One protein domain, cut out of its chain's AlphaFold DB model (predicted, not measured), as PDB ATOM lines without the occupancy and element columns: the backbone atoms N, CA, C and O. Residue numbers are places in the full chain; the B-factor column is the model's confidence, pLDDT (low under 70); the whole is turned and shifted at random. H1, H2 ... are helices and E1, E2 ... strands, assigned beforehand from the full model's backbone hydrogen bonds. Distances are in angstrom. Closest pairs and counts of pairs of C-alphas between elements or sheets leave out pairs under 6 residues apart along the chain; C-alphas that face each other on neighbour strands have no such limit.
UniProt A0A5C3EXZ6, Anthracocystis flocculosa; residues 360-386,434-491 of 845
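AT A GLANCE: This is residues 360 to 386 and 434 to 491 of the 845 residues of a protein of Anthracocystis flocculosa (UniProt A0A5C3EXZ6). A small three-stranded sheet has helix H2 crossing over one face, with helix H3 packed on H2 at a steep angle. Helix H1 and its leading loop, residues 360 to 366, form a separate piece far off across a cut and make the length of the outline. The printed part has 85 residues, with named elements in the order H1, H2, E1, E2, E3, H3; the antiparallel sheet, E1, E2, E3, is a meander, each strand the antiparallel neighbour of the one before. The class is mixed, helices and strands; the whole is extended, with a radius of gyration of the C-alphas of 23.5 A and spans of 78 by 26 by 21 A.

HOW THE PARTS SIT: H1, residues 367 to 383, touches no helix. H2, residues 434 to 450, is on the sheet of E1, residues 456 to 459, E2, residues 464 to 467, and E3, residues 475 to 478. H2's height over the sheet is 8.9 A; it runs across the strands, at 89 degrees to E1 on the local plane. The hairpin E1 and E2 has N 457 and O 466 at 2.8 A; the hairpin E2 and E3 has N 465 and O 477 at 2.9 A. H3, residues 479 to 491, touches H2, the closest C-alphas being those of Val 446 and Val 482, 5.5 A apart; the steep tilt of 69 degrees is only just short of about perpendicular, and they run the same way. Every O i to N i+4 pair is within hydrogen-bond range in H1 and H2; in H3, 8 of 9 are.

IN THESE COORDINATES: H1 is 24.4 A long from C-alpha 367 at (253.715, 222.682, 257.446), H2 24.1 A and H3 17.8 A, ending at C-alpha 491 at (213.979, 189.291, 271.802). E1 and E2 measure 9.8 A each, E3 10.5 A.

THE WHOLE: The C-alphas farthest apart, of Arg 386 and Arg 491, are 78.7 A apart. Residues 387 to 433 are not printed; C-alphas 386 and 434 across the cut are 56.8 A apart. Of the links printed whole, E2 to E3 is short and the others are tight. Mean pLDDT of the printed part is 71.0, with 31 residues under 70, among them residues 434 to 441 and 467 to 475.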
ATOM      1  N   GLU A 360     248.972 219.717 256.426       79.62
ATOM      2  CA  GLU A 360     248.835 220.206 257.796       79.62
ATOM      3  C   GLU A 360     249.625 219.331 258.769       79.62
ATOM      4  O   GLU A 360     249.606 218.099 258.701       79.62
ATOM      5  N   ALA A 361     250.254 219.975 259.746       71.56
ATOM      6  CA  ALA A 361     250.774 219.309 260.924       71.56
ATOM      7  C   ALA A 361     249.634 218.793 261.827       71.56
ATOM      8  O   ALA A 361     248.440 219.059 261.634       71.56
ATOM      9  N   ARG A 362     250.014 218.037 262.859       66.38
ATOM     10  CA  ARG A 362     249.101 217.400 263.818       66.38
ATOM     11  C   ARG A 362     248.118 218.369 264.505       66.38
ATOM     12  O   ARG A 362     247.005 217.974 264.853       66.38
ATOM     13  N   ASP A 363     248.529 219.617 264.706       66.38
ATOM     14  CA  ASP A 363     247.759 220.706 265.320       66.38
ATOM     15  C   ASP A 363     246.860 221.474 264.328       66.38
ATOM     16  O   ASP A 363     246.137 222.378 264.741       66.38
ATOM     17  N   GLY A 364     246.857 221.095 263.043       67.75
ATOM     18  CA  GLY A 364     246.106 221.765 261.975       67.75
ATOM     19  C   GLY A 364     246.816 222.989 261.385       67.75
ATOM     20  O   GLY A 364     246.260 223.661 260.523       67.75
ATOM     21  N   VAL A 365     248.041 223.296 261.827       73.94
ATOM     22  CA  VAL A 365     248.856 224.376 261.252       73.94
ATOM     23  C   VAL A 365     249.527 223.873 259.969       73.94
ATOM     24  O   VAL A 365     250.072 222.771 259.951       73.94
ATOM     25  N   SER A 366     249.524 224.671 258.897       78.75
ATOM     26  CA  SER A 366     250.253 224.350 257.657       78.75
ATOM     27  C   SER A 366     251.736 224.064 257.937       78.75
ATOM     28  O   SER A 366     252.382 224.769 258.720       78.75
ATOM     29  N   THR A 367     252.298 223.047 257.276       80.38
ATOM     30  CA  THR A 367     253.715 222.682 257.446       80.38
ATOM     31  C   THR A 367     254.687 223.771 256.967       80.38
ATOM     32  O   THR A 367     255.797 223.849 257.494       80.38
ATOM     33  N   ASP A 368     254.282 224.659 256.051       80.06
ATOM     34  CA  ASP A 368     255.085 225.827 255.652       80.06
ATOM     35  C   ASP A 368     255.070 226.932 256.724       80.06
ATOM     36  O   ASP A 368     256.125 227.464 257.063       80.06
ATOM     37  N   VAL A 369     253.916 227.199 257.352       81.00
ATOM     38  CA  VAL A 369     253.809 228.140 258.491       81.00
ATOM     39  C   VAL A 369     254.615 227.631 259.688       81.00
ATOM     40  O   VAL A 369     255.297 228.407 260.357       81.00
ATOM     41  N   LYS A 370     254.615 226.312 259.931       83.00
ATOM     42  CA  LYS A 370     255.523 225.699 260.911       83.00
ATOM     43  C   LYS A 370     256.995 225.882 260.546       83.00
ATOM     44  O   LYS A 370     257.799 226.069 261.450       83.00
ATOM     45  N   ARG A 371     257.372 225.833 259.267       86.75
ATOM     46  CA  ARG A 371     258.768 226.020 258.839       86.75
ATOM     47  C   ARG A 371     259.252 227.436 259.146       86.75
ATOM     48  O   ARG A 371     260.268 227.587 259.813       86.75
ATOM     49  N   GLU A 372     258.470 228.444 258.761       87.50
ATOM     50  CA  GLU A 372     258.771 229.854 259.042       87.50
ATOM     51  C   GLU A 372     258.825 230.143 260.553       87.50
ATOM     52  O   GLU A 372     259.754 230.796 261.025       87.50
ATOM     53  N   LEU A 373     257.904 229.563 261.336       89.12
ATOM     54  CA  LEU A 373     257.925 229.609 262.803       89.12
ATOM     55  C   LEU A 373     259.216 229.007 263.391       89.12
ATOM     56  O   LEU A 373     259.814 229.598 264.292       89.12
ATOM     57  N   LYS A 374     259.662 227.840 262.898       91.19
ATOM     58  CA  LYS A 374     260.908 227.197 263.350       91.19
ATOM     59  C   LYS A 374     262.127 228.064 262.997       91.19
ATOM     60  O   LYS A 374     262.970 228.291 263.865       91.19
ATOM     61  N   ASP A 375     262.189 228.609 261.782       90.19
ATOM     62  CA  ASP A 375     263.277 229.488 261.331       90.19
ATOM     63  C   ASP A 375     263.347 230.804 262.135       90.19
ATOM     64  O   ASP A 375     264.427 231.200 262.580       90.19
ATOM     65  N   GLU A 376     262.210 231.456 262.404       89.44
ATOM     66  CA  GLU A 376     262.151 232.687 263.210       89.44
ATOM     67  C   GLU A 376     262.629 232.448 264.653       89.44
ATOM     68  O   GLU A 376     263.403 233.237 265.207       89.44
ATOM     69  N   VAL A 377     262.233 231.323 265.257       89.19
ATOM     70  CA  VAL A 377     262.695 230.920 266.594       89.19
ATOM     71  C   VAL A 377     264.209 230.704 266.610       89.19
ATOM     72  O   VAL A 377     264.870 231.151 267.553       89.19
ATOM     73  N   LEU A 378     264.789 230.094 265.569       88.31
ATOM     74  CA  LEU A 378     266.243 229.949 265.436       88.31
ATOM     75  C   LEU A 378     266.956 231.301 265.270       88.31
ATOM     76  O   LEU A 378     268.024 231.490 265.859       88.31
ATOM     77  N   GLU A 379     266.382 232.265 264.547       86.31
ATOM     78  CA  GLU A 379     266.960 233.612 264.431       86.31
ATOM     79  C   GLU A 379     266.883 234.415 265.734       86.31
ATOM     80  O   GLU A 379     267.894 234.982 266.153       86.31
ATOM     81  N   LEU A 380     265.768 234.382 266.473       84.94
ATOM     82  CA  LEU A 380     265.720 234.942 267.835       84.94
ATOM     83  C   LEU A 380     266.785 234.304 268.742       84.94
ATOM     84  O   LEU A 380     267.476 234.999 269.493       84.94
ATOM     85  N   SER A 381     266.961 232.985 268.622       82.25
ATOM     86  CA  SER A 381     267.979 232.202 269.326       82.25
ATOM     87  C   SER A 381     269.404 232.692 269.000       82.25
ATOM     88  O   SER A 381     270.236 232.847 269.899       82.25
ATOM     89  N   ARG A 382     269.696 232.997 267.725       80.75
ATOM     90  CA  ARG A 382     270.984 233.542 267.245       80.75
ATOM     91  C   ARG A 382     271.199 234.996 267.690       80.75
ATOM     92  O   ARG A 382     272.261 235.330 268.220       80.75
ATOM     93  N   LEU A 383     270.193 235.855 267.537       64.81
ATOM     94  CA  LEU A 383     270.254 237.288 267.852       64.81
ATOM     95  C   LEU A 383     270.350 237.569 269.360       64.81
ATOM     96  O   LEU A 383     271.032 238.517 269.764       64.81
ATOM     97  N   GLY A 384     269.756 236.715 270.201       53.97
ATOM     98  CA  GLY A 384     269.863 236.792 271.663       53.97
ATOM     99  C   GLY A 384     271.308 236.751 272.184       53.97
ATOM    100  O   GLY A 384     271.605 237.343 273.223       53.97
ATOM    101  N   ALA A 385     272.235 236.141 271.437       40.28
ATOM    102  CA  ALA A 385     273.660 236.127 271.772       40.28
ATOM    103  C   ALA A 385     274.376 237.469 271.505       40.28
ATOM    104  O   ALA A 385     275.377 237.760 272.159       40.28
ATOM    105  N   ARG A 386     273.880 238.308 270.579       39.94
ATOM    106  CA  ARG A 386     274.547 239.564 270.173       39.94
ATOM    107  C   ARG A 386     274.161 240.791 271.010       39.94
ATOM    108  O   ARG A 386     274.932 241.746 271.071       39.94
ATOM    109  N   ASP A 434     235.167 200.525 256.865       42.31
ATOM    110  CA  ASP A 434     234.324 201.560 257.475       42.31
ATOM    111  C   ASP A 434     232.949 200.985 257.839       42.31
ATOM    112  O   ASP A 434     232.459 201.223 258.934       42.31
ATOM    113  N   ILE A 435     232.371 200.144 256.971       50.94
ATOM    114  CA  ILE A 435     231.096 199.451 257.229       50.94
ATOM    115  C   ILE A 435     231.224 198.482 258.418       50.94
ATOM    116  O   ILE A 435     230.345 198.436 259.275       50.94
ATOM    117  N   GLU A 436     232.326 197.731 258.499       47.53
ATOM    118  CA  GLU A 436     232.626 196.846 259.635       47.53
ATOM    119  C   GLU A 436     232.885 197.644 260.938       47.53
ATOM    120  O   GLU A 436     232.544 197.171 262.020       47.53
ATOM    121  N   LEU A 437     233.413 198.875 260.856       45.75
ATOM    122  CA  LEU A 437     233.595 199.772 262.008       45.75
ATOM    123  C   LEU A 437     232.271 200.408 262.473       45.75
ATOM    124  O   LEU A 437     231.998 200.431 263.672       45.75
ATOM    125  N   ASP A 438     231.451 200.891 261.535       58.16
ATOM    126  CA  ASP A 438     230.121 201.461 261.786       58.16
ATOM    127  C   ASP A 438     229.189 200.429 262.441       58.16
ATOM    128  O   ASP A 438     228.403 200.774 263.325       58.16
ATOM    129  N   ALA A 439     229.288 199.158 262.030       61.81
ATOM    130  CA  ALA A 439     228.519 198.059 262.606       61.81
ATOM    131  C   ALA A 439     228.879 197.810 264.080       61.81
ATOM    132  O   ALA A 439     227.979 197.754 264.914       61.81
ATOM    133  N   LEU A 440     230.174 197.734 264.413       52.41
ATOM    134  CA  LEU A 440     230.651 197.555 265.792       52.41
ATOM    135  C   LEU A 440     230.323 198.759 266.690       52.41
ATOM    136  O   LEU A 440     230.033 198.595 267.873       52.41
ATOM    137  N   GLU A 441     230.356 199.975 266.140       67.19
ATOM    138  CA  GLU A 441     229.951 201.180 266.869       67.19
ATOM    139  C   GLU A 441     228.443 201.185 267.164       67.19
ATOM    140  O   GLU A 441     228.036 201.495 268.283       67.19
ATOM    141  N   LEU A 442     227.617 200.776 266.195       71.19
ATOM    142  CA  LEU A 442     226.170 200.655 266.364       71.19
ATOM    143  C   LEU A 442     225.777 199.504 267.308       71.19
ATOM    144  O   LEU A 442     224.849 199.666 268.095       71.19
ATOM    145  N   GLU A 443     226.482 198.373 267.265       67.44
ATOM    146  CA  GLU A 443     226.291 197.232 268.171       67.44
ATOM    147  C   GLU A 443     226.547 197.642 269.627       67.44
ATOM    148  O   GLU A 443     225.647 197.533 270.460       67.44
ATOM    149  N   PHE A 444     227.702 198.259 269.906       66.06
ATOM    150  CA  PHE A 444     228.022 198.837 271.217       66.06
ATOM    151  C   PHE A 444     226.962 199.847 271.700       66.06
ATOM    152  O   PHE A 444     226.581 199.852 272.874       66.06
ATOM    153  N   VAL A 445     226.457 200.699 270.800       69.00
ATOM    154  CA  VAL A 445     225.415 201.688 271.117       69.00
ATOM    155  C   VAL A 445     224.080 201.027 271.467       69.00
ATOM    156  O   VAL A 445     223.384 201.486 272.372       69.00
ATOM    157  N   VAL A 446     223.730 199.935 270.785       76.19
ATOM    158  CA  VAL A 446     222.520 199.152 271.063       76.19
ATOM    159  C   VAL A 446     222.646 198.383 272.376       76.19
ATOM    160  O   VAL A 446     221.687 198.379 273.143       76.19
ATOM    161  N   GLU A 447     223.799 197.783 272.680       71.38
ATOM    162  CA  GLU A 447     224.027 197.099 273.961       71.38
ATOM    163  C   GLU A 447     223.898 198.060 275.148       71.38
ATOM    164  O   GLU A 447     223.128 197.791 276.071       71.38
ATOM    165  N   ALA A 448     224.570 199.215 275.097       66.12
ATOM    166  CA  ALA A 448     224.488 200.237 276.142       66.12
ATOM    167  C   ALA A 448     223.054 200.777 276.321       66.12
ATOM    168  O   ALA A 448     222.595 200.962 277.448       66.12
ATOM    169  N   TYR A 449     222.315 200.973 275.221       79.69
ATOM    170  CA  TYR A 449     220.902 201.371 275.248       79.69
ATOM    171  C   TYR A 449     219.986 200.273 275.818       79.69
ATOM    172  O   TYR A 449     219.028 200.569 276.531       79.69
ATOM    173  N   VAL A 450     220.264 198.997 275.532       81.81
ATOM    174  CA  VAL A 450     219.513 197.858 276.087       81.81
ATOM    175  C   VAL A 450     219.753 197.707 277.588       81.81
ATOM    176  O   VAL A 450     218.794 197.394 278.295       81.81
ATOM    177  N   ALA A 451     220.988 197.949 278.040       73.69
ATOM    178  CA  ALA A 451     221.440 197.855 279.429       73.69
ATOM    179  C   ALA A 451     221.114 199.086 280.299       73.69
ATOM    180  O   ALA A 451     221.416 199.067 281.489       73.69
ATOM    181  N   GLU A 452     220.516 200.134 279.720       79.44
ATOM    182  CA  GLU A 452     220.162 201.391 280.403       79.44
ATOM    183  C   GLU A 452     221.380 202.072 281.075       79.44
ATOM    184  O   GLU A 452     221.289 202.647 282.159       79.44
ATOM    185  N   ASP A 453     222.540 202.007 280.404       67.00
ATOM    186  CA  ASP A 453     223.809 202.580 280.873       67.00
ATOM    187  C   ASP A 453     223.682 204.110 281.084       67.00
ATOM    188  O   ASP A 453     223.230 204.815 280.178       67.00
ATOM    189  N   PRO A 454     224.100 204.667 282.241       61.38
ATOM    190  CA  PRO A 454     223.955 206.092 282.556       61.38
ATOM    191  C   PRO A 454     224.758 207.046 281.649       61.38
ATOM    192  O   PRO A 454     224.552 208.258 281.712       61.38
ATOM    193  N   ALA A 455     225.657 206.546 280.794       56.12
ATOM    194  CA  ALA A 455     226.274 207.331 279.724       56.12
ATOM    195  C   ALA A 455     225.323 207.577 278.530       56.12
ATOM    196  O   ALA A 455     225.595 208.446 277.698       56.12
ATOM    197  N   VAL A 456     224.219 206.832 278.415       74.56
ATOM    198  CA  VAL A 456     223.237 206.940 277.326       74.56
ATOM    199  C   VAL A 456     222.267 208.089 277.593       74.56
ATOM    200  O   VAL A 456     221.548 208.124 278.585       74.56
ATOM    201  N   THR A 457     222.204 209.041 276.665       80.81
ATOM    202  CA  THR A 457     221.261 210.163 276.675       80.81
ATOM    203  C   THR A 457     220.312 210.039 275.488       80.81
ATOM    204  O   THR A 457     220.722 210.140 274.333       80.81
ATOM    205  N   VAL A 458     219.023 209.833 275.757       85.00
ATOM    206  CA  VAL A 458     217.999 209.702 274.712       85.00
ATOM    207  C   VAL A 458     217.343 211.059 274.458       85.00
ATOM    208  O   VAL A 458     216.662 211.588 275.333       85.00
ATOM    209  N   ARG A 459     217.518 211.617 273.255       83.25
ATOM    210  CA  ARG A 459     216.827 212.838 272.816       83.25
ATOM    211  C   ARG A 459     215.661 212.490 271.902       83.25
ATOM    212  O   ARG A 459     215.799 212.414 270.680       83.25
ATOM    213  N   GLN A 460     214.502 212.268 272.520       80.88
ATOM    214  CA  GLN A 460     213.247 211.969 271.820       80.88
ATOM    215  C   GLN A 460     212.783 213.135 270.928       80.88
ATOM    216  O   GLN A 460     212.203 212.898 269.875       80.88
ATOM    217  N   ASP A 461     213.101 214.377 271.306       71.44
ATOM    218  CA  ASP A 461     212.843 215.607 270.544       71.44
ATOM    219  C   ASP A 461     213.632 215.687 269.225       71.44
ATOM    220  O   ASP A 461     213.162 216.273 268.254       71.44
ATOM    221  N   GLN A 462     214.826 215.087 269.189       74.25
ATOM    222  CA  GLN A 462     215.735 215.089 268.035       74.25
ATOM    223  C   GLN A 462     215.793 213.734 267.313       74.25
ATOM    224  O   GLN A 462     216.489 213.610 266.310       74.25
ATOM    225  N   GLY A 463     215.083 212.715 267.811       82.44
ATOM    226  CA  GLY A 463     215.090 211.367 267.240       82.44
ATOM    227  C   GLY A 463     216.457 210.674 267.295       82.44
ATOM    228  O   GLY A 463     216.752 209.860 266.422       82.44
ATOM    229  N   ILE A 464     217.301 210.982 268.290       80.88
ATOM    230  CA  ILE A 464     218.665 210.435 268.410       80.88
ATOM    231  C   ILE A 464     218.969 209.863 269.796       80.88
ATOM    232  O   ILE A 464     218.495 210.349 270.826       80.88
ATOM    233  N   VAL A 465     219.837 208.856 269.809       75.62
ATOM    234  CA  VAL A 465     220.577 208.403 270.989       75.62
ATOM    235  C   VAL A 465     221.969 209.027 270.935       75.62
ATOM    236  O   VAL A 465     222.689 208.860 269.948       75.62
ATOM    237  N   GLU A 466     222.346 209.743 271.994       74.94
ATOM    238  CA  GLU A 466     223.698 210.258 272.213       74.94
ATOM    239  C   GLU A 466     224.346 209.495 273.373       74.94
ATOM    240  O   GLU A 466     223.843 209.575 274.491       74.94
ATOM    241  N   ILE A 467     225.465 208.797 273.163       65.62
ATOM    242  CA  ILE A 467     226.208 208.197 274.287       65.62
ATOM    243  C   ILE A 467     227.405 209.078 274.662       65.62
ATOM    244  O   ILE A 467     228.388 209.194 273.921       65.62
ATOM    245  N   HIS A 468     227.294 209.709 275.829       50.97
ATOM    246  CA  HIS A 468     228.227 210.672 276.405       50.97
ATOM    247  C   HIS A 468     229.304 209.961 277.226       50.97
ATOM    248  O   HIS A 468     229.255 209.897 278.452       50.97
ATOM    249  N   LEU A 469     230.291 209.406 276.526       45.69
ATOM    250  CA  LEU A 469     231.326 208.569 277.133       45.69
ATOM    251  C   LEU A 469     232.596 209.356 277.510       45.69
ATOM    252  O   LEU A 469     232.891 210.383 276.891       45.69
ATOM    253  N   PRO A 470     233.374 208.891 278.511       32.56
ATOM    254  CA  PRO A 470     234.455 209.681 279.094       32.56
ATOM    255  C   PRO A 470     235.585 210.072 278.123       32.56
ATOM    256  O   PRO A 470     236.484 209.279 277.853       32.56
ATOM    257  N   GLY A 471     235.596 211.339 277.697       34.72
ATOM    258  CA  GLY A 471     236.747 211.994 277.063       34.72
ATOM    259  C   GLY A 471     236.662 212.218 275.549       34.72
ATOM    260  O   GLY A 471     237.619 212.739 274.979       34.72
ATOM    261  N   ASP A 472     235.552 211.859 274.900       40.31
ATOM    262  CA  ASP A 472     235.427 211.868 273.435       40.31
ATOM    263  C   ASP A 472     234.226 212.690 272.930       40.31
ATOM    264  O   ASP A 472     233.386 213.160 273.696       40.31
ATOM    265  N   VAL A 473     234.117 212.818 271.603       39.66
ATOM    266  CA  VAL A 473     232.885 213.260 270.928       39.66
ATOM    267  C   VAL A 473     231.774 212.227 271.201       39.66
ATOM    268  O   VAL A 473     232.048 211.028 271.071       39.66
ATOM    269  N   PRO A 474     230.543 212.638 271.572       50.44
ATOM    270  CA  PRO A 474     229.453 211.701 271.833       50.44
ATOM    271  C   PRO A 474     229.089 210.903 270.578       50.44
ATOM    272  O   PRO A 474     229.015 211.452 269.477       50.44
ATOM    273  N   LEU A 475     228.836 209.606 270.756       61.25
ATOM    274  CA  LEU A 475     228.373 208.732 269.676       61.25
ATOM    275  C   LEU A 475     226.897 209.032 269.402       61.25
ATOM    276  O   LEU A 475     226.108 209.051 270.344       61.25
ATOM    277  N   ARG A 476     226.531 209.300 268.142       73.75
ATOM    278  CA  ARG A 476     225.203 209.798 267.741       73.75
ATOM    279  C   ARG A 476     224.566 208.879 266.708       73.75
ATOM    280  O   ARG A 476     225.047 208.813 265.580       73.75
ATOM    281  N   HIS A 477     223.467 208.223 267.073       75.94
ATOM    282  CA  HIS A 477     222.767 207.279 266.194       75.94
ATOM    283  C   HIS A 477     221.250 207.539 266.193       75.94
ATOM    284  O   HIS A 477     220.714 207.961 267.222       75.94
ATOM    285  N   PRO A 478     220.537 207.300 265.073       82.00
ATOM    286  CA  PRO A 478     219.087 207.479 265.012       82.00
ATOM    287  C   PRO A 478     218.354 206.562 265.995       82.00
ATOM    288  O   PRO A 478     218.608 205.354 266.050       82.00
ATOM    289  N   LEU A 479     217.421 207.128 266.759       84.12
ATOM    290  CA  LEU A 479     216.660 206.423 267.792       84.12
ATOM    291  C   LEU A 479     215.823 205.277 267.206       84.12
ATOM    292  O   LEU A 479     215.740 204.211 267.806       84.12
ATOM    293  N   ASP A 480     215.278 205.442 266.000       76.69
ATOM    294  CA  ASP A 480     214.496 204.418 265.299       76.69
ATOM    295  C   ASP A 480     215.342 203.215 264.826       76.69
ATOM    296  O   ASP A 480     214.810 202.125 264.597       76.69
ATOM    297  N   VAL A 481     216.655 203.399 264.665       77.00
ATOM    298  CA  VAL A 481     217.607 202.327 264.349       77.00
ATOM    299  C   VAL A 481     218.027 201.631 265.640       77.00
ATOM    300  O   VAL A 481     217.945 200.403 265.722       77.00
ATOM    301  N   VAL A 482     218.395 202.401 266.670       82.06
ATOM    302  CA  VAL A 482     218.816 201.857 267.970       82.06
ATOM    303  C   VAL A 482     217.674 201.096 268.649       82.06
ATOM    304  O   VAL A 482     217.874 199.957 269.052       82.06
ATOM    305  N   GLU A 483     216.449 201.632 268.692       85.06
ATOM    306  CA  GLU A 483     215.286 200.922 269.246       85.06
ATOM    307  C   GLU A 483     214.964 199.623 268.503       85.06
ATOM    308  O   GLU A 483     214.551 198.637 269.114       85.06
ATOM    309  N   ARG A 484     215.085 199.628 267.174       87.88
ATOM    310  CA  ARG A 484     214.756 198.488 266.310       87.88
ATOM    311  C   ARG A 484     215.713 197.326 266.556       87.88
ATOM    312  O   ARG A 484     215.268 196.188 266.696       87.88
ATOM    313  N   LEU A 485     217.002 197.629 266.693       75.38
ATOM    314  CA  LEU A 485     218.032 196.665 267.065       75.38
ATOM    315  C   LEU A 485     217.933 196.271 268.550       75.38
ATOM    316  O   LEU A 485     218.027 195.091 268.868       75.38
ATOM    317  N   ALA A 486     217.610 197.199 269.454       81.81
ATOM    318  CA  ALA A 486     217.367 196.901 270.868       81.81
ATOM    319  C   ALA A 486     216.179 195.943 271.070       81.81
ATOM    320  O   ALA A 486     216.243 195.041 271.904       81.81
ATOM    321  N   LYS A 487     215.110 196.077 270.271       82.62
ATOM    322  CA  LYS A 487     213.984 195.123 270.223       82.62
ATOM    323  C   LYS A 487     214.433 193.742 269.724       82.62
ATOM    324  O   LYS A 487     213.938 192.735 270.226       82.62
ATOM    325  N   GLN A 488     215.389 193.673 268.795       74.00
ATOM    326  CA  GLN A 488     215.979 192.414 268.326       74.00
ATOM    327  C   GLN A 488     216.862 191.752 269.400       74.00
ATOM    328  O   GLN A 488     216.669 190.569 269.678       74.00
ATOM    329  N   VAL A 489     217.744 192.508 270.065       75.50
ATOM    330  CA  VAL A 489     218.597 192.019 271.167       75.50
ATOM    331  C   VAL A 489     217.752 191.548 272.356       75.50
ATOM    332  O   VAL A 489     217.919 190.422 272.816       75.50
ATOM    333  N   ARG A 490     216.768 192.344 272.804       78.62
ATOM    334  CA  ARG A 490     215.847 191.958 273.893       78.62
ATOM    335  C   ARG A 490     215.043 190.696 273.546       78.62
ATOM    336  O   ARG A 490     214.867 189.830 274.400       78.62
ATOM    337  N   ARG A 491     214.630 190.524 272.283       74.12
ATOM    338  CA  ARG A 491     213.979 189.291 271.802       74.12
ATOM    339  C   ARG A 491     214.931 188.087 271.786       74.12
ATOM    340  O   ARG A 491     214.500 186.984 272.107       74.12
TER     341      ARG A 491